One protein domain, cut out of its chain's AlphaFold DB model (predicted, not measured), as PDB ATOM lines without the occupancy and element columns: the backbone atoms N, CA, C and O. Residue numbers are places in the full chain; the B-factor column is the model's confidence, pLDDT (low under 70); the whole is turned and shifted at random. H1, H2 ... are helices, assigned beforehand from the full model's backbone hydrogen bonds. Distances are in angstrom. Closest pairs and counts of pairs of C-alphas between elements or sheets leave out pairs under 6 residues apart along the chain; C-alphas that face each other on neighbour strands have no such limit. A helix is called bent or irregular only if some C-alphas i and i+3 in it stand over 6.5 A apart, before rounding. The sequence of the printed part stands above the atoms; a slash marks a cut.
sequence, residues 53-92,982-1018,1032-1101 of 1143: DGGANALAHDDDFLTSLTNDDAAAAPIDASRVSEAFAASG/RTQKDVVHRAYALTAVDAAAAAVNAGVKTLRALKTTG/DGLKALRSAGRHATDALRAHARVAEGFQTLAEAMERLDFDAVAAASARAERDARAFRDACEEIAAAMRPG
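What this domain is: This is residues 53 to 92, 982 to 1018 and 1032 to 1101 of the 1143 residues of the protein "Predicted protein" of Micromonas pusilla (strain CCMP1545) (UniProt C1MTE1). Three long helices, H4, H6 and H7, lie side by side in an elongated up-and-down bundle, with H4 and H7 running one way and H6 running back between them in the chain. The short helices H2, H3 and H5 gather near the end where H6 begins and H4 and H7 finish, and the small H1 lies beside H6. The printed part has 147 residues with seven named helices, H1 to H7 along the chain, and no named strand; the class is all helix. It is loose, with a radius of gyration of the C-alphas of 18.3 A, and spans 60 by 33 by 23 A.

How they stand to each other: Begin with the longest helix, H4, residues 982 to 1012. It touches H7, residues 1070 to 1098, at a shallow tilt of 10 degrees, the same way; look at the closest C-alphas, Gly 1007 and Arg 1088, 4.3 A apart. H7 forms a helical hairpin with H6, residues 1041 to 1066: they touch at a shallow tilt of 20 degrees, opposite ways, closest at C-alphas Ala 1047 and Phe 1087, 4.9 A. With residues 990 to 1004 alone, H4 touches H6, closest at C-alphas Ala 993 and Leu 1061, 7.1 A. H6 is the hub, touching four helices. Its residues 1041 to 1045 alone touch H2, residues 63 to 70, at a steep tilt of 38 degrees, opposite ways; C-alphas Thr 70 and Gly 1041 are closest, 5.0 A. H1, residues 56 to 59, only just touches H6, with 3 pairs of C-alphas within 8 A, closest at Leu 59 and Ala 1052, 6.0 A. H5, residues 1032 to 1039, touches H7 at its residues 1094 to 1098 alone, closest at C-alphas Ala 1036 and Met 1098, 5.5 A. H3, residues 81 to 90, is close to H5 but not clearly touching; the C-alphas of Ser 85 and Leu 1034 are 7.0 A apart. Every O i to N i+4 pair is within hydrogen-bond range in H3, H5, H6 and H7, against 3 of 4 in H2 and 25 of 27 in H4; H1 is too short for such a pair.

Where its parts are: Find C-alpha 982 at (102.597, 254.048, 278.714); from there H4 runs 44.5 A. H6 starts at C-alpha 1041, (100.822, 257.296, 229.724), and covers 37.6 A. H7 covers 41.8 A and ends at C-alpha 1098, (91.509, 251.430, 228.140). H3 is 14.0 A long, H2 11.1 A, H5 10.4 A and H1 6.9 A; H1 is irregular, but only just, by that 6.9 A from C-alpha 56 to C-alpha 59.

The domain as a whole: The two C-alphas farthest apart, Ala 75 and Arg 982, are 61.2 A apart. Residues 93 to 981 and 1019 to 1031 are not printed; the gaps, C-alpha 92 to 982 and C-alpha 1018 to 1032, are 51.0 A and 10.7 A. Of the links printed whole, none is long. Mean pLDDT of the printed part is 78.2; residues 53 to 83, 1017 to 1018 and 1100 to 1101 are under 70.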
ATOM      1  N   ASP A  53     106.068 240.719 250.594       42.03
ATOM      2  CA  ASP A  53     106.303 239.370 250.078       42.03
ATOM      3  C   ASP A  53     106.880 239.455 248.640       42.03
ATOM      4  O   ASP A  53     106.160 239.449 247.637       42.03
ATOM      5  N   GLY A  54     108.195 239.702 248.540       38.81
ATOM      6  CA  GLY A  54     108.910 239.997 247.288       38.81
ATOM      7  C   GLY A  54     110.202 240.829 247.396       38.81
ATOM      8  O   GLY A  54     110.926 240.923 246.407       38.81
ATOM      9  N   GLY A  55     110.527 241.405 248.563       43.34
ATOM     10  CA  GLY A  55     111.770 242.172 248.777       43.34
ATOM     11  C   GLY A  55     111.703 243.655 248.369       43.34
ATOM     12  O   GLY A  55     110.766 244.093 247.710       43.34
ATOM     13  N   ALA A  56     112.710 244.448 248.767       36.31
ATOM     14  CA  ALA A  56     112.755 245.911 248.569       36.31
ATOM     15  C   ALA A  56     112.745 246.350 247.086       36.31
ATOM     16  O   ALA A  56     112.303 247.448 246.767       36.31
ATOM     17  N   ASN A  57     113.158 245.464 246.174       38.56
ATOM     18  CA  ASN A  57     113.201 245.726 244.731       38.56
ATOM     19  C   ASN A  57     111.874 245.422 244.014       38.56
ATOM     20  O   ASN A  57     111.786 245.589 242.800       38.56
ATOM     21  N   ALA A  58     110.839 244.969 244.730       42.31
ATOM     22  CA  ALA A  58     109.551 244.632 244.124       42.31
ATOM     23  C   ALA A  58     108.748 245.862 243.648       42.31
ATOM     24  O   ALA A  58     107.732 245.681 242.983       42.31
ATOM     25  N   LEU A  59     109.180 247.084 243.993       46.16
ATOM     26  CA  LEU A  59     108.407 248.326 243.822       46.16
ATOM     27  C   LEU A  59     109.194 249.466 243.150       46.16
ATOM     28  O   LEU A  59     108.675 250.573 243.030       46.16
ATOM     29  N   ALA A  60     110.429 249.213 242.707       45.22
ATOM     30  CA  ALA A  60     111.243 250.189 241.989       45.22
ATOM     31  C   ALA A  60     111.113 249.976 240.471       45.22
ATOM     32  O   ALA A  60     111.362 248.879 239.966       45.22
ATOM     33  N   HIS A  61     110.725 251.025 239.747       53.59
ATOM     34  CA  HIS A  61     110.725 251.057 238.284       53.59
ATOM     35  C   HIS A  61     111.913 251.899 237.816       53.59
ATOM     36  O   HIS A  61     112.135 252.972 238.369       53.59
ATOM     37  N   ASP A  62     112.658 251.427 236.815       56.47
ATOM     38  CA  ASP A  62     113.718 252.228 236.191       56.47
ATOM     39  C   ASP A  62     113.115 253.441 235.467       56.47
ATOM     40  O   ASP A  62     112.090 253.317 234.783       56.47
ATOM     41  N   ASP A  63     113.776 254.597 235.567       57.69
ATOM     42  CA  ASP A  63     113.363 255.834 234.886       57.69
ATOM     43  C   ASP A  63     113.267 255.638 233.360       57.69
ATOM     44  O   ASP A  63     112.383 256.202 232.706       57.69
ATOM     45  N   ASP A  64     114.095 254.756 232.794       57.50
ATOM     46  CA  ASP A  64     114.071 254.381 231.375       57.50
ATOM     47  C   ASP A  64     112.752 253.696 230.969       57.50
ATOM     48  O   ASP A  64     112.195 253.970 229.902       57.50
ATOM     49  N   PHE A  65     112.189 252.846 231.838       64.06
ATOM     50  CA  PHE A  65     110.899 252.191 231.596       64.06
ATOM     51  C   PHE A  65     109.740 253.194 231.669       64.06
ATOM     52  O   PHE A  65     108.848 253.166 230.818       64.06
ATOM     53  N   LEU A  66     109.771 254.117 232.636       61.72
ATOM     54  CA  LEU A  66     108.768 255.183 232.762       61.72
ATOM     55  C   LEU A  66     108.764 256.106 231.542       61.72
ATOM     56  O   LEU A  66     107.701 256.442 231.022       61.72
ATOM     57  N   THR A  67     109.953 256.454 231.057       61.25
ATOM     58  CA  THR A  67     110.143 257.307 229.879       61.25
ATOM     59  C   THR A  67     109.619 256.629 228.603       61.25
ATOM     60  O   THR A  67     109.034 257.286 227.742       61.25
ATOM     61  N   SER A  68     109.723 255.295 228.514       62.31
ATOM     62  CA  SER A  68     109.184 254.496 227.398       62.31
ATOM     63  C   SER A  68     107.649 254.443 227.320       62.31
ATOM     64  O   SER A  68     107.090 254.127 226.268       62.31
ATOM     65  N   LEU A  69     106.954 254.741 228.426       63.12
ATOM     66  CA  LEU A  69     105.487 254.774 228.496       63.12
ATOM     67  C   LEU A  69     104.903 256.128 228.073       63.12
ATOM     68  O   LEU A  69     103.722 256.188 227.733       63.12
ATOM     69  N   THR A  70     105.704 257.198 228.110       60.59
ATOM     70  CA  THR A  70     105.255 258.578 227.860       60.59
ATOM     71  C   THR A  70     105.741 259.169 226.541       60.59
ATOM     72  O   THR A  70     105.122 260.113 226.056       60.59
ATOM     73  N   ASN A  71     106.836 258.659 225.973       56.31
ATOM     74  CA  ASN A  71     107.391 259.182 224.727       56.31
ATOM     75  C   ASN A  71     106.838 258.421 223.517       56.31
ATOM     76  O   ASN A  71     107.167 257.256 223.299       56.31
ATOM     77  N   ASP A  72     106.038 259.112 222.703       47.88
ATOM     78  CA  ASP A  72     105.661 258.670 221.352       47.88
ATOM     79  C   ASP A  72     106.792 258.912 220.325       47.88
ATOM     80  O   ASP A  72     106.782 258.340 219.232       47.88
ATOM     81  N   ASP A  73     107.794 259.726 220.678       45.12
ATOM     82  CA  ASP A  73     108.888 260.105 219.789       45.12
ATOM     83  C   ASP A  73     109.983 259.031 219.757       45.12
ATOM     84  O   ASP A  73     110.763 258.860 220.695       45.12
ATOM     85  N   ALA A  74     110.078 258.343 218.620       41.44
ATOM     86  CA  ALA A  74     111.035 257.282 218.292       41.44
ATOM     87  C   ALA A  74     112.537 257.680 218.326       41.44
ATOM     88  O   ALA A  74     113.365 256.991 217.732       41.44
ATOM     89  N   ALA A  75     112.913 258.788 218.972       40.69
ATOM     90  CA  ALA A  75     114.238 259.403 218.867       40.69
ATOM     91  C   ALA A  75     115.096 259.363 220.150       40.69
ATOM     92  O   ALA A  75     116.281 259.687 220.080       40.69
ATOM     93  N   ALA A  76     114.565 258.946 221.305       39.47
ATOM     94  CA  ALA A  76     115.336 258.861 222.552       39.47
ATOM     95  C   ALA A  76     115.472 257.401 223.028       39.47
ATOM     96  O   ALA A  76     114.558 256.866 223.642       39.47
ATOM     97  N   ALA A  77     116.637 256.807 222.731       41.19
ATOM     98  CA  ALA A  77     117.091 255.439 223.033       41.19
ATOM     99  C   ALA A  77     116.218 254.290 222.458       41.19
ATOM    100  O   ALA A  77     115.021 254.214 222.723       41.19
ATOM    101  N   PRO A  78     116.794 253.342 221.688       40.97
ATOM    102  CA  PRO A  78     116.032 252.274 221.055       40.97
ATOM    103  C   PRO A  78     115.716 251.182 222.081       40.97
ATOM    104  O   PRO A  78     116.340 250.121 222.103       40.97
ATOM    105  N   ILE A  79     114.722 251.415 222.933       51.28
ATOM    106  CA  ILE A  79     113.963 250.291 223.467       51.28
ATOM    107  C   ILE A  79     113.146 249.786 222.281       51.28
ATOM    108  O   ILE A  79     112.222 250.448 221.818       51.28
ATOM    109  N   ASP A  80     113.562 248.647 221.735       58.78
ATOM    110  CA  ASP A  80     112.931 247.998 220.592       58.78
ATOM    111  C   ASP A  80     111.408 247.920 220.802       58.78
ATOM    112  O   ASP A  80     110.914 247.191 221.667       58.78
ATOM    113  N   ALA A  81     110.652 248.716 220.044       58.34
ATOM    114  CA  ALA A  81     109.202 248.813 220.182       58.34
ATOM    115  C   ALA A  81     108.517 247.448 219.989       58.34
ATOM    116  O   ALA A  81     107.451 247.214 220.566       58.34
ATOM    117  N   SER A  82     109.157 246.539 219.238       61.34
ATOM    118  CA  SER A  82     108.706 245.156 219.092       61.34
ATOM    119  C   SER A  82     108.827 244.385 220.410       61.34
ATOM    120  O   SER A  82     107.847 243.786 220.842       61.34
ATOM    121  N   ARG A  83     109.943 244.522 221.139       66.19
ATOM    122  CA  ARG A  83     110.143 243.911 222.465       66.19
ATOM    123  C   ARG A  83     109.159 244.418 223.513       66.19
ATOM    124  O   ARG A  83     108.721 243.636 224.350       66.19
ATOM    125  N   VAL A  84     108.791 245.702 223.491       71.56
ATOM    126  CA  VAL A  84     107.790 246.250 224.433       71.56
ATOM    127  C   VAL A  84     106.396 245.709 224.123       71.56
ATOM    128  O   VAL A  84     105.659 245.355 225.041       71.56
ATOM    129  N   SER A  85     106.048 245.603 222.838       71.50
ATOM    130  CA  SER A  85     104.792 244.990 222.388       71.50
ATOM    131  C   SER A  85     104.724 243.500 222.748       71.50
ATOM    132  O   SER A  85     103.721 243.039 223.296       71.50
ATOM    133  N   GLU A  86     105.818 242.762 222.539       71.12
ATOM    134  CA  GLU A  86     105.956 241.361 222.948       71.12
ATOM    135  C   GLU A  86     105.868 241.200 224.467       71.12
ATOM    136  O   GLU A  86     105.137 240.335 224.942       71.12
ATOM    137  N   ALA A  87     106.535 242.059 225.242       73.56
ATOM    138  CA  ALA A  87     106.464 242.047 226.702       73.56
ATOM    139  C   ALA A  87     105.052 242.379 227.214       73.56
ATOM    140  O   ALA A  87     104.569 241.736 228.150       73.56
ATOM    141  N   PHE A  88     104.365 243.343 226.592       79.62
ATOM    142  CA  PHE A  88     102.975 243.676 226.906       79.62
ATOM    143  C   PHE A  88     102.063 242.473 226.665       79.62
ATOM    144  O   PHE A  88     101.353 242.044 227.577       79.62
ATOM    145  N   ALA A  89     102.146 241.856 225.484       78.38
ATOM    146  CA  ALA A  89     101.380 240.658 225.156       78.38
ATOM    147  C   ALA A  89     101.731 239.464 226.070       78.38
ATOM    148  O   ALA A  89     100.839 238.762 226.538       78.38
ATOM    149  N   ALA A  90     103.009 239.258 226.394       79.38
ATOM    150  CA  ALA A  90     103.455 238.157 227.249       79.38
ATOM    151  C   ALA A  90     103.005 238.298 228.716       79.38
ATOM    152  O   ALA A  90     102.891 237.299 229.421       79.38
ATOM    153  N   SER A  91     102.721 239.520 229.180       79.75
ATOM    154  CA  SER A  91     102.378 239.791 230.586       79.75
ATOM    155  C   SER A  91     100.979 239.318 231.006       79.75
ATOM    156  O   SER A  91     100.694 239.244 232.197       79.75
ATOM    157  N   GLY A  92     100.087 239.014 230.057       83.50
ATOM    158  CA  GLY A  92      98.710 238.554 230.300       83.50
ATOM    159  C   GLY A  92      97.723 239.619 230.812       83.50
ATOM    160  O   GLY A  92      96.561 239.634 230.392       83.50
ATOM    161  N   ARG A 982     102.015 253.655 280.007       91.62
ATOM    162  CA  ARG A 982     102.597 254.048 278.714       91.62
ATOM    163  C   ARG A 982     102.365 252.989 277.640       91.62
ATOM    164  O   ARG A 982     102.007 253.345 276.523       91.62
ATOM    165  N   THR A 983     102.456 251.709 277.996       91.50
ATOM    166  CA  THR A 983     102.132 250.595 277.094       91.50
ATOM    167  C   THR A 983     100.707 250.693 276.546       91.50
ATOM    168  O   THR A 983     100.488 250.502 275.357       91.50
ATOM    169  N   GLN A 984      99.725 251.067 277.368       92.88
ATOM    170  CA  GLN A 984      98.324 251.171 276.932       92.88
ATOM    171  C   GLN A 984      98.073 252.369 276.021       92.88
ATOM    172  O   GLN A 984      97.309 252.275 275.061       92.88
ATOM    173  N   LYS A 985      98.748 253.486 276.295       94.50
ATOM    174  CA  LYS A 985      98.735 254.661 275.416       94.50
ATOM    175  C   LYS A 985      99.328 254.313 274.053       94.50
ATOM    176  O   LYS A 985      98.715 254.608 273.030       94.50
ATOM    177  N   ASP A 986     100.444 253.584 274.043       93.88
ATOM    178  CA  ASP A 986     101.061 253.101 272.811       93.88
ATOM    179  C   ASP A 986     100.120 252.174 272.014       93.88
ATOM    180  O   ASP A 986     100.115 252.238 270.787       93.88
ATOM    181  N   VAL A 987      99.307 251.329 272.668       93.06
ATOM    182  CA  VAL A 987      98.290 250.494 271.990       93.06
ATOM    183  C   VAL A 987      97.270 251.363 271.253       93.06
ATOM    184  O   VAL A 987      96.966 251.097 270.086       93.06
ATOM    185  N   VAL A 988      96.786 252.431 271.897       93.94
ATOM    186  CA  VAL A 988      95.854 253.382 271.272       93.94
ATOM    187  C   VAL A 988      96.503 254.087 270.085       93.94
ATOM    188  O   VAL A 988      95.920 254.141 269.003       93.94
ATOM    189  N   HIS A 989      97.730 254.580 270.245       93.31
ATOM    190  CA  HIS A 989      98.434 255.312 269.190       93.31
ATOM    191  C   HIS A 989      98.837 254.425 268.009       93.31
ATOM    192  O   HIS A 989      98.730 254.828 266.849       93.31
ATOM    193  N   ARG A 990      99.238 253.182 268.282       92.06
ATOM    194  CA  ARG A 990      99.549 252.162 267.273       92.06
ATOM    195  C   ARG A 990      98.348 251.858 266.380       92.06
ATOM    196  O   ARG A 990      98.531 251.605 265.190       92.06
ATOM    197  N   ALA A 991      97.127 251.932 266.911       91.25
ATOM    198  CA  ALA A 991      95.908 251.684 266.146       91.25
ATOM    199  C   ALA A 991      95.737 252.631 264.943       91.25
ATOM    200  O   ALA A 991      95.177 252.215 263.921       91.25
ATOM    201  N   TYR A 992      96.268 253.859 265.026       88.94
ATOM    202  CA  TYR A 992      96.296 254.803 263.903       88.94
ATOM    203  C   TYR A 992      97.114 254.253 262.731       88.94
ATOM    204  O   TYR A 992      96.647 254.243 261.590       88.94
ATOM    205  N   ALA A 993      98.295 253.706 263.031       90.31
ATOM    206  CA  ALA A 993      99.181 253.094 262.048       90.31
ATOM    207  C   ALA A 993      98.538 251.863 261.402       90.31
ATOM    208  O   ALA A 993      98.540 251.725 260.181       90.31
ATOM    209  N   LEU A 994      97.955 250.982 262.219       90.44
ATOM    210  CA  LEU A 994      97.326 249.741 261.754       90.44
ATOM    211  C   LEU A 994      96.138 250.024 260.834       90.44
ATOM    212  O   LEU A 994      95.988 249.392 259.791       90.44
ATOM    213  N   THR A 995      95.319 251.014 261.194       88.62
ATOM    214  CA  THR A 995      94.203 251.462 260.355       88.62
ATOM    215  C   THR A 995      94.705 252.006 259.020       88.62
ATOM    216  O   THR A 995      94.164 251.642 257.976       88.62
ATOM    217  N   ALA A 996      95.756 252.828 259.036       88.69
ATOM    218  CA  ALA A 996      96.327 253.398 257.822       88.69
ATOM    219  C   ALA A 996      96.973 252.341 256.917       88.69
ATOM    220  O   ALA A 996      96.778 252.384 255.703       88.69
ATOM    221  N   VAL A 997      97.694 251.372 257.492       90.31
ATOM    222  CA  VAL A 997      98.278 250.236 256.762       90.31
ATOM    223  C   VAL A 997      97.190 249.438 256.058       90.31
ATOM    224  O   VAL A 997      97.286 249.213 254.852       90.31
ATOM    225  N   ASP A 998      96.135 249.063 256.775       88.44
ATOM    226  CA  ASP A 998      95.033 248.290 256.210       88.44
ATOM    227  C   ASP A 998      94.277 249.064 255.127       88.44
ATOM    228  O   ASP A 998      94.011 248.529 254.050       88.44
ATOM    229  N   ALA A 999      93.965 250.340 255.377       87.25
ATOM    230  CA  ALA A 999      93.270 251.188 254.415       87.25
ATOM    231  C   ALA A 999      94.108 251.412 253.144       87.25
ATOM    232  O   ALA A 999      93.581 251.348 252.029       87.25
ATOM    233  N   ALA A1000      95.415 251.644 253.294       90.44
ATOM    234  CA  ALA A1000      96.337 251.804 252.177       90.44
ATOM    235  C   ALA A1000      96.521 250.492 251.398       90.44
ATOM    236  O   ALA A1000      96.428 250.494 250.170       90.44
ATOM    237  N   ALA A1001      96.707 249.362 252.087       89.44
ATOM    238  CA  ALA A1001      96.819 248.045 251.465       89.44
ATOM    239  C   ALA A1001      95.544 247.674 250.695       89.44
ATOM    240  O   ALA A1001      95.624 247.232 249.547       89.44
ATOM    241  N   ALA A1002      94.364 247.925 251.272       88.31
ATOM    242  CA  ALA A1002      93.082 247.720 250.606       88.31
ATOM    243  C   ALA A1002      92.939 248.595 249.348       88.31
ATOM    244  O   ALA A1002      92.525 248.094 248.300       88.31
ATOM    245  N   ALA A1003      93.331 249.874 249.412       89.31
ATOM    246  CA  ALA A1003      93.302 250.776 248.260       89.31
ATOM    247  C   ALA A1003      94.260 250.330 247.139       89.31
ATOM    248  O   ALA A1003      93.857 250.283 245.974       89.31
ATOM    249  N   VAL A1004      95.490 249.924 247.479       90.50
ATOM    250  CA  VAL A1004      96.448 249.359 246.512       90.50
ATOM    251  C   VAL A1004      95.899 248.078 245.892       90.50
ATOM    252  O   VAL A1004      95.888 247.938 244.670       90.50
ATOM    253  N   ASN A1005      95.373 247.164 246.705       91.12
ATOM    254  CA  ASN A1005      94.805 245.905 246.227       91.12
ATOM    255  C   ASN A1005      93.598 246.121 245.308       91.12
ATOM    256  O   ASN A1005      93.466 245.414 244.307       91.12
ATOM    257  N   ALA A1006      92.758 247.119 245.594       90.81
ATOM    258  CA  ALA A1006      91.669 247.526 244.712       90.81
ATOM    259  C   ALA A1006      92.194 248.059 243.366       90.81
ATOM    260  O   ALA A1006      91.738 247.600 242.318       90.81
ATOM    261  N   GLY A1007      93.199 248.944 243.372       92.31
ATOM    262  CA  GLY A1007      93.837 249.452 242.149       92.31
ATOM    263  C   GLY A1007      94.478 248.342 241.306       92.31
ATOM    264  O   GLY A1007      94.217 248.226 240.107       92.31
ATOM    265  N   VAL A1008      95.233 247.440 241.941       90.06
ATOM    266  CA  VAL A1008      95.837 246.269 241.281       90.06
ATOM    267  C   VAL A1008      94.764 245.341 240.708       90.06
ATOM    268  O   VAL A1008      94.920 244.843 239.592       90.06
ATOM    269  N   LYS A1009      93.654 245.120 241.424       93.00
ATOM    270  CA  LYS A1009      92.512 244.336 240.923       93.00
ATOM    271  C   LYS A1009      91.907 244.974 239.668       93.00
ATOM    272  O   LYS A1009      91.634 244.252 238.709       93.00
ATOM    273  N   THR A1010      91.753 246.297 239.654       93.12
ATOM    274  CA  THR A1010      91.279 247.058 238.488       93.12
ATOM    275  C   THR A1010      92.200 246.871 237.280       93.12
ATOM    276  O   THR A1010      91.718 246.564 236.191       93.12
ATOM    277  N   LEU A1011      93.521 246.953 237.464       89.94
ATOM    278  CA  LEU A1011      94.489 246.745 236.380       89.94
ATOM    279  C   LEU A1011      94.574 245.283 235.911       89.94
ATOM    280  O   LEU A1011      94.700 245.031 234.716       89.94
ATOM    281  N   ARG A1012      94.452 244.301 236.814       90.25
ATOM    282  CA  ARG A1012      94.423 242.864 236.463       90.25
ATOM    283  C   ARG A1012      93.221 242.471 235.606       90.25
ATOM    284  O   ARG A1012      93.283 241.484 234.866       90.25
ATOM    285  N   ALA A1013      92.120 243.216 235.717       89.94
ATOM    286  CA  ALA A1013      90.940 243.025 234.880       89.94
ATOM    287  C   ALA A1013      91.186 243.439 233.416       89.94
ATOM    288  O   ALA A1013      90.495 242.956 232.519       89.94
ATOM    289  N   LEU A1014      92.187 244.291 233.159       87.94
ATOM    290  CA  LEU A1014      92.598 244.702 231.820       87.94
ATOM    291  C   LEU A1014      93.580 243.669 231.255       87.94
ATOM    292  O   LEU A1014      94.763 243.649 231.599       87.94
ATOM    293  N   LYS A1015      93.088 242.781 230.390       85.12
ATOM    294  CA  LYS A1015      93.928 241.777 229.725       85.12
ATOM    295  C   LYS A1015      94.775 242.409 228.626       85.12
ATOM    296  O   LYS A1015      94.274 243.211 227.841       85.12
ATOM    297  N   THR A1016      96.047 242.022 228.555       77.88
ATOM    298  CA  THR A1016      96.973 242.488 227.505       77.88
ATOM    299  C   THR A1016      96.876 241.648 226.234       77.88
ATOM    300  O   THR A1016      97.287 242.084 225.160       77.88
ATOM    301  N   THR A1017      96.269 240.463 226.332       66.12
ATOM    302  CA  THR A1017      95.935 239.593 225.204       66.12
ATOM    303  C   THR A1017      94.427 239.392 225.132       66.12
ATOM    304  O   THR A1017      93.740 239.224 226.140       66.12
ATOM    305  N   GLY A1018      93.874 239.425 223.920       54.62
ATOM    306  CA  GLY A1018      92.481 239.056 223.708       54.62
ATOM    307  C   GLY A1018      92.311 237.560 223.949       54.62
ATOM    308  O   GLY A1018      92.559 236.770 223.044       54.62
ATOM    309  N   ASP A1032      96.835 247.652 219.778       70.31
ATOM    310  CA  ASP A1032      95.741 248.570 220.120       70.31
ATOM    311  C   ASP A1032      95.619 248.770 221.641       70.31
ATOM    312  O   ASP A1032      95.431 249.896 222.106       70.31
ATOM    313  N   GLY A1033      95.794 247.700 222.427       74.56
ATOM    314  CA  GLY A1033      95.840 247.771 223.890       74.56
ATOM    315  C   GLY A1033      97.044 248.563 224.411       74.56
ATOM    316  O   GLY A1033      96.891 249.408 225.294       74.56
ATOM    317  N   LEU A1034      98.230 248.354 223.830       77.38
ATOM    318  CA  LEU A1034      99.434 249.107 224.186       77.38
ATOM    319  C   LEU A1034      99.331 250.587 223.781       77.38
ATOM    320  O   LEU A1034      99.752 251.455 224.541       77.38
ATOM    321  N   LYS A1035      98.725 250.902 222.628       78.00
ATOM    322  CA  LYS A1035      98.422 252.286 222.214       78.00
ATOM    323  C   LYS A1035      97.445 252.960 223.173       78.00
ATOM    324  O   LYS A1035      97.667 254.109 223.542       78.00
ATOM    325  N   ALA A1036      96.403 252.252 223.615       79.62
ATOM    326  CA  ALA A1036      95.476 252.768 224.621       79.62
ATOM    327  C   ALA A1036      96.198 253.063 225.948       79.62
ATOM    328  O   ALA A1036      96.023 254.144 226.510       79.62
ATOM    329  N   LEU A1037      97.084 252.169 226.401       82.12
ATOM    330  CA  LEU A1037      97.899 252.407 227.597       82.12
ATOM    331  C   LEU A1037      98.863 253.596 227.429       82.12
ATOM    332  O   LEU A1037      98.961 254.416 228.336       82.12
ATOM    333  N   ARG A1038      99.525 253.739 226.272       81.50
ATOM    334  CA  ARG A1038     100.390 254.898 225.964       81.50
ATOM    335  C   ARG A1038      99.613 256.211 225.921       81.50
ATOM    336  O   ARG A1038     100.077 257.212 226.454       81.50
ATOM    337  N   SER A1039      98.386 256.201 225.394       79.06
ATOM    338  CA  SER A1039      97.501 257.375 225.442       79.06
ATOM    339  C   SER A1039      97.117 257.764 226.878       79.06
ATOM    340  O   SER A1039      96.908 258.941 227.171       79.06
ATOM    341  N   ALA A1040      97.118 256.788 227.792       81.56
ATOM    342  CA  ALA A1040      96.990 256.970 229.235       81.56
ATOM    343  C   ALA A1040      98.349 257.135 229.950       81.56
ATOM    344  O   ALA A1040      98.400 257.064 231.177       81.56
ATOM    345  N   GLY A1041      99.448 257.362 229.218       79.00
ATOM    346  CA  GLY A1041     100.822 257.296 229.724       79.00
ATOM    347  C   GLY A1041     101.072 258.170 230.953       79.00
ATOM    348  O   GLY A1041     101.724 257.722 231.889       79.00
ATOM    349  N   ARG A1042     100.459 259.363 231.026       82.00
ATOM    350  CA  ARG A1042     100.509 260.214 232.233       82.00
ATOM    351  C   ARG A1042      99.929 259.513 233.465       82.00
ATOM    352  O   ARG A1042     100.588 259.477 234.496       82.00
ATOM    353  N   HIS A1043      98.751 258.902 233.340       87.31
ATOM    354  CA  HIS A1043      98.111 258.157 234.429       87.31
ATOM    355  C   HIS A1043      98.917 256.911 234.815       87.31
ATOM    356  O   HIS A1043      99.023 256.600 235.997       87.31
ATOM    357  N   ALA A1044      99.542 256.233 233.844       83.69
ATOM    358  CA  ALA A1044     100.459 255.124 234.110       83.69
ATOM    359  C   ALA A1044     101.688 255.580 234.912       83.69
ATOM    360  O   ALA A1044     102.030 254.961 235.919       83.69
ATOM    361  N   THR A1045     102.323 256.692 234.532       83.75
ATOM    362  CA  THR A1045     103.439 257.263 235.296       83.75
ATOM    363  C   THR A1045     103.003 257.713 236.692       83.75
ATOM    364  O   THR A1045     103.713 257.460 237.665       83.75
ATOM    365  N   ASP A1046     101.839 258.351 236.814       85.88
ATOM    366  CA  ASP A1046     101.306 258.803 238.100       85.88
ATOM    367  C   ASP A1046     100.986 257.626 239.027       85.88
ATOM    368  O   ASP A1046     101.335 257.683 240.209       85.88
ATOM    369  N   ALA A1047     100.429 256.532 238.493       87.19
ATOM    370  CA  ALA A1047     100.220 255.290 239.230       87.19
ATOM    371  C   ALA A1047     101.553 254.717 239.735       87.19
ATOM    372  O   ALA A1047     101.692 254.444 240.923       87.19
ATOM    373  N   LEU A1048     102.574 254.598 238.882       84.50
ATOM    374  CA  LEU A1048     103.870 254.034 239.286       84.50
ATOM    375  C   LEU A1048     104.579 254.903 240.338       84.50
ATOM    376  O   LEU A1048     105.108 254.382 241.319       84.50
ATOM    377  N   ARG A1049     104.518 256.235 240.201       84.62
ATOM    378  CA  ARG A1049     105.043 257.164 241.215       84.62
ATOM    379  C   ARG A1049     104.265 257.085 242.526       84.62
ATOM    380  O   ARG A1049     104.875 257.125 243.589       84.62
ATOM    381  N   ALA A1050     102.934 257.008 242.472       87.00
ATOM    382  CA  ALA A1050     102.103 256.870 243.666       87.00
ATOM    383  C   ALA A1050     102.370 255.540 244.380       87.00
ATOM    384  O   ALA A1050     102.547 255.527 245.591       87.00
ATOM    385  N   HIS A1051     102.505 254.448 243.630       84.94
ATOM    386  CA  HIS A1051     102.862 253.131 244.151       84.94
ATOM    387  C   HIS A1051     104.224 253.132 244.865       84.94
ATOM    388  O   HIS A1051     104.334 252.616 245.976       84.94
ATOM    389  N   ALA A1052     105.239 253.785 244.285       82.44
ATOM    390  CA  ALA A1052     106.540 253.963 244.932       82.44
ATOM    391  C   ALA A1052     106.441 254.791 246.228       82.44
ATOM    392  O   ALA A1052     107.025 254.415 247.243       82.44
ATOM    393  N   ARG A1053     105.643 255.870 246.236       86.38
ATOM    394  CA  ARG A1053     105.399 256.671 247.452       86.38
ATOM    395  C   ARG A1053     104.668 255.896 248.546       86.38
ATOM    396  O   ARG A1053     104.953 256.112 249.719       86.38
ATOM    397  N   VAL A1054     103.757 254.982 248.197       85.62
ATOM    398  CA  VAL A1054     103.121 254.090 249.186       85.62
ATOM    399  C   VAL A1054     104.162 253.187 249.841       85.62
ATOM    400  O   VAL A1054     104.155 253.037 251.061       85.62
ATOM    401  N   ALA A1055     105.078 252.623 249.050       81.88
ATOM    402  CA  ALA A1055     106.165 251.792 249.559       81.88
ATOM    403  C   ALA A1055     107.062 252.554 250.546       81.88
ATOM    404  O   ALA A1055     107.338 252.060 251.638       81.88
ATOM    405  N   GLU A1056     107.468 253.771 250.175       82.31
ATOM    406  CA  GLU A1056     108.249 254.673 251.026       82.31
ATOM    407  C   GLU A1056     107.477 255.043 252.301       82.31
ATOM    408  O   GLU A1056     108.013 254.952 253.404       82.31
ATOM    409  N   GLY A1057     106.189 255.382 252.177       84.50
ATOM    410  CA  GLY A1057     105.336 255.730 253.314       84.50
ATOM    411  C   GLY A1057     105.184 254.588 254.321       84.50
ATOM    412  O   GLY A1057     105.210 254.817 255.527       84.50
ATOM    413  N   PHE A1058     105.086 253.354 253.838       85.38
ATOM    414  CA  PHE A1058     105.080 252.154 254.667       85.38
ATOM    415  C   PHE A1058     106.410 251.906 255.389       85.38
ATOM    416  O   PHE A1058     106.394 251.565 256.571       85.38
ATOM    417  N   GLN A1059     107.546 252.135 254.725       81.88
ATOM    418  CA  GLN A1059     108.862 252.078 255.372       81.88
ATOM    419  C   GLN A1059     108.995 253.148 256.459       81.88
ATOM    420  O   GLN A1059     109.357 252.825 257.586       81.88
ATOM    421  N   THR A1060     108.614 254.394 256.161       84.94
ATOM    422  CA  THR A1060     108.622 255.490 257.145       84.94
ATOM    423  C   THR A1060     107.735 255.173 258.350       84.94
ATOM    424  O   THR A1060     108.124 255.412 259.491       84.94
ATOM    425  N   LEU A1061     106.546 254.608 258.117       86.38
ATOM    426  CA  LEU A1061     105.639 254.196 259.188       86.38
ATOM    427  C   LEU A1061     106.269 253.104 260.054       86.38
ATOM    428  O   LEU A1061     106.182 253.173 261.275       86.38
ATOM    429  N   ALA A1062     106.931 252.124 259.446       82.69
ATOM    430  CA  ALA A1062     107.602 251.052 260.168       82.69
ATOM    431  C   ALA A1062     108.785 251.543 261.004       82.69
ATOM    432  O   ALA A1062     108.922 251.126 262.146       82.69
ATOM    433  N   GLU A1063     109.596 252.455 260.469       81.25
ATOM    434  CA  GLU A1063     110.698 253.089 261.200       81.25
ATOM    435  C   GLU A1063     110.183 253.919 262.384       81.25
ATOM    436  O   GLU A1063     110.733 253.849 263.482       81.25
ATOM    437  N   ALA A1064     109.093 254.669 262.195       85.12
ATOM    438  CA  ALA A1064     108.461 255.431 263.270       85.12
ATOM    439  C   ALA A1064     107.863 254.509 264.351       85.12
ATOM    440  O   ALA A1064     108.039 254.757 265.545       85.12
ATOM    441  N   MET A1065     107.221 253.411 263.938       85.50
ATOM    442  CA  MET A1065     106.715 252.361 264.829       85.50
ATOM    443  C   MET A1065     107.842 251.658 265.594       85.50
ATOM    444  O   MET A1065     107.688 251.395 266.783       85.50
ATOM    445  N   GLU A1066     108.979 251.394 264.947       82.50
ATOM    446  CA  GLU A1066     110.153 250.775 265.571       82.50
ATOM    447  C   GLU A1066     110.742 251.658 266.671       82.50
ATOM    448  O   GLU A1066     111.140 251.169 267.723       82.50
ATOM    449  N   ARG A1067     110.759 252.972 266.440       82.31
ATOM    450  CA  ARG A1067     111.226 253.974 267.408       82.31
ATOM    451  C   ARG A1067     110.175 254.333 268.460       82.31
ATOM    452  O   ARG A1067     110.467 255.118 269.360       82.31
ATOM    453  N   LEU A1068     108.959 253.794 268.329       85.81
ATOM    454  CA  LEU A1068     107.797 254.129 269.153       85.81
ATOM    455  C   LEU A1068     107.534 255.652 269.204       85.81
ATOM    456  O   LEU A1068     107.123 256.183 270.242       85.81
ATOM    457  N   ASP A1069     107.795 256.339 268.082       88.12
ATOM    458  CA  ASP A1069     107.547 257.770 267.864       88.12
ATOM    459  C   ASP A1069     106.170 257.951 267.218       88.12
ATOM    460  O   ASP A1069     106.012 257.989 265.994       88.12
ATOM    461  N   PHE A1070     105.144 258.010 268.062       90.62
ATOM    462  CA  PHE A1070     103.763 258.004 267.594       90.62
ATOM    463  C   PHE A1070     103.311 259.316 266.934       90.62
ATOM    464  O   PHE A1070     102.363 259.294 266.144       90.62
ATOM    465  N   ASP A1071     104.008 260.430 267.176       88.75
ATOM    466  CA  ASP A1071     103.767 261.686 266.457       88.75
ATOM    467  C   ASP A1071     104.193 261.531 264.983       88.75
ATOM    468  O   ASP A1071     103.429 261.834 264.057       88.75
ATOM    469  N   ALA A1072     105.376 260.947 264.747       88.12
ATOM    470  CA  ALA A1072     105.834 260.602 263.401       88.12
ATOM    471  C   ALA A1072     104.935 259.545 262.731       88.12
ATOM    472  O   ALA A1072     104.635 259.656 261.536       88.12
ATOM    473  N   VAL A1073     104.443 258.559 263.495       90.12
ATOM    474  CA  VAL A1073     103.477 257.555 263.008       90.12
ATOM    475  C   VAL A1073     102.190 258.213 262.518       90.12
ATOM    476  O   VAL A1073     101.714 257.869 261.433       90.12
ATOM    477  N   ALA A1074     101.619 259.161 263.267       87.81
ATOM    478  CA  ALA A1074     100.390 259.848 262.870       87.81
ATOM    479  C   ALA A1074     100.566 260.617 261.547       87.81
ATOM    480  O   ALA A1074      99.746 260.489 260.629       87.81
ATOM    481  N   ALA A1075     101.680 261.342 261.399       85.88
ATOM    482  CA  ALA A1075     102.007 262.061 260.168       85.88
ATOM    483  C   ALA A1075     102.218 261.116 258.966       85.88
ATOM    484  O   ALA A1075     101.701 261.370 257.867       85.88
ATOM    485  N   ALA A1076     102.939 260.008 259.171       88.00
ATOM    486  CA  ALA A1076     103.188 258.994 258.146       88.00
ATOM    487  C   ALA A1076     101.898 258.271 257.720       88.00
ATOM    488  O   ALA A1076     101.672 258.069 256.526       88.00
ATOM    489  N   SER A1077     101.013 257.966 258.673       88.94
ATOM    490  CA  SER A1077      99.718 257.304 258.449       88.94
ATOM    491  C   SER A1077      98.839 258.092 257.475       88.94
ATOM    492  O   SER A1077      98.374 257.564 256.462       88.94
ATOM    493  N   ALA A1078      98.688 259.400 257.713       84.06
ATOM    494  CA  ALA A1078      97.898 260.267 256.844       84.06
ATOM    495  C   ALA A1078      98.484 260.370 255.422       84.06
ATOM    496  O   ALA A1078      97.738 260.485 254.446       84.06
ATOM    497  N   ARG A1079      99.817 260.336 255.285       86.94
ATOM    498  CA  ARG A1079     100.497 260.334 253.981       86.94
ATOM    499  C   ARG A1079     100.288 259.016 253.236       86.94
ATOM    500  O   ARG A1079      99.874 259.066 252.080       86.94
ATOM    501  N   ALA A1080     100.494 257.878 253.899       87.44
ATOM    502  CA  ALA A1080     100.333 256.551 253.304       87.44
ATOM    503  C   ALA A1080      98.921 256.345 252.732       87.44
ATOM    504  O   ALA A1080      98.769 255.919 251.587       87.44
ATOM    505  N   GLU A1081      97.880 256.739 253.475       88.00
ATOM    506  CA  GLU A1081      96.499 256.657 252.984       88.00
ATOM    507  C   GLU A1081      96.237 257.555 251.763       88.00
ATOM    508  O   GLU A1081      95.514 257.158 250.845       88.00
ATOM    509  N   ARG A1082      96.797 258.774 251.734       89.62
ATOM    510  CA  ARG A1082      96.649 259.691 250.589       89.62
ATOM    511  C   ARG A1082      97.344 259.153 249.343       89.62
ATOM    512  O   ARG A1082      96.733 259.151 248.276       89.62
ATOM    513  N   ASP A1083      98.585 258.689 249.475       90.12
ATOM    514  CA  ASP A1083      99.353 258.139 248.355       90.12
ATOM    515  C   ASP A1083      98.698 256.858 247.802       90.12
ATOM    516  O   ASP A1083      98.615 256.683 246.585       90.12
ATOM    517  N   ALA A1084      98.128 256.012 248.669       91.19
ATOM    518  CA  ALA A1084      97.417 254.803 248.252       91.19
ATOM    519  C   ALA A1084      96.094 255.100 247.529       91.19
ATOM    520  O   ALA A1084      95.765 254.433 246.544       91.19
ATOM    521  N   ARG A1085      95.350 256.127 247.966       92.94
ATOM    522  CA  ARG A1085      94.172 256.614 247.231       92.94
ATOM    523  C   ARG A1085      94.558 257.172 245.864       92.94
ATOM    524  O   ARG A1085      93.963 256.768 244.875       92.94
ATOM    525  N   ALA A1086      95.609 257.991 245.788       92.44
ATOM    526  CA  ALA A1086      96.106 258.518 244.517       92.44
ATOM    527  C   ALA A1086      96.526 257.405 243.539       92.44
ATOM    528  O   ALA A1086      96.251 257.497 242.344       92.44
ATOM    529  N   PHE A1087      97.148 256.329 244.038       93.88
ATOM    530  CA  PHE A1087      97.458 255.149 243.228       93.88
ATOM    531  C   PHE A1087      96.196 254.477 242.676       93.88
ATOM    532  O   PHE A1087      96.122 254.196 241.478       93.88
ATOM    533  N   ARG A1088      95.201 254.225 243.537       94.81
ATOM    534  CA  ARG A1088      93.925 253.625 243.130       94.81
ATOM    535  C   ARG A1088      93.235 254.479 242.066       94.81
ATOM    536  O   ARG A1088      92.851 253.940 241.034       94.81
ATOM    537  N   ASP A1089      93.130 255.782 242.297       94.75
ATOM    538  CA  ASP A1089      92.456 256.710 241.389       94.75
ATOM    539  C   ASP A1089      93.177 256.745 240.024       94.75
ATOM    540  O   ASP A1089      92.542 256.642 238.976       94.75
ATOM    541  N   ALA A1090      94.518 256.742 240.005       93.06
ATOM    542  CA  ALA A1090      95.289 256.623 238.764       93.06
ATOM    543  C   ALA A1090      95.055 255.283 238.032       93.06
ATOM    544  O   ALA A1090      94.975 255.255 236.804       93.06
ATOM    545  N   CYS A1091      94.897 254.171 238.760       93.94
ATOM    546  CA  CYS A1091      94.542 252.874 238.171       93.94
ATOM    547  C   CYS A1091      93.140 252.881 237.543       93.94
ATOM    548  O   CYS A1091      92.925 252.252 236.501       93.94
ATOM    549  N   GLU A1092      92.186 253.576 238.164       94.06
ATOM    550  CA  GLU A1092      90.832 253.746 237.633       94.06
ATOM    551  C   GLU A1092      90.830 254.581 236.347       94.06
ATOM    552  O   GLU A1092      90.149 254.201 235.393       94.06
ATOM    553  N   GLU A1093      91.654 255.628 236.266       93.00
ATOM    554  CA  GLU A1093      91.840 256.424 235.044       93.00
ATOM    555  C   GLU A1093      92.471 255.612 233.902       93.00
ATOM    556  O   GLU A1093      92.002 255.666 232.763       93.00
ATOM    557  N   ILE A1094      93.479 254.777 234.194       89.81
ATOM    558  CA  ILE A1094      94.044 253.841 233.201       89.81
ATOM    559  C   ILE A1094      92.950 252.899 232.685       89.81
ATOM    560  O   ILE A1094      92.803 252.706 231.476       89.81
ATOM    561  N   ALA A1095      92.143 252.334 233.587       89.88
ATOM    562  CA  ALA A1095      91.042 251.462 233.197       89.88
ATOM    563  C   ALA A1095      89.960 252.196 232.399       89.88
ATOM    564  O   ALA A1095      89.406 251.616 231.464       89.88
ATOM    565  N   ALA A1096      89.662 253.453 232.725       87.62
ATOM    566  CA  ALA A1096      88.725 254.282 231.977       87.62
ATOM    567  C   ALA A1096      89.230 254.565 230.554       87.62
ATOM    568  O   ALA A1096      88.469 254.395 229.603       87.62
ATOM    569  N   ALA A1097      90.514 254.900 230.402       83.88
ATOM    570  CA  ALA A1097      91.145 255.148 229.107       83.88
ATOM    571  C   ALA A1097      91.243 253.885 228.232       83.88
ATOM    572  O   ALA A1097      91.123 253.960 227.010       83.88
ATOM    573  N   MET A1098      91.424 252.712 228.849       82.00
ATOM    574  CA  MET A1098      91.509 251.430 228.140       82.00
ATOM    575  C   MET A1098      90.149 250.771 227.865       82.00
ATOM    576  O   MET A1098      90.082 249.802 227.103       82.00
ATOM    577  N   ARG A1099      89.047 251.259 228.454       75.88
ATOM    578  CA  ARG A1099      87.704 250.757 228.128       75.88
ATOM    579  C   ARG A1099      87.365 251.136 226.683       75.88
ATOM    580  O   ARG A1099      87.441 252.313 226.336       75.88
ATOM    581  N   PRO A1100      86.916 250.188 225.839       61.34
ATOM    582  CA  PRO A1100      86.414 250.544 224.523       61.34
ATOM    583  C   PRO A1100      85.232 251.491 224.723       61.34
ATOM    584  O   PRO A1100      84.261 251.137 225.400       61.34
ATOM    585  N   GLY A1101      85.328 252.703 224.169       52.19
ATOM    586  CA  GLY A1101      84.229 253.658 224.191       52.19
ATOM    587  C   GLY A1101      82.959 252.936 223.759       52.19
ATOM    588  O   GLY A1101      82.925 252.342 222.675       52.19
TER     589      GLY A1101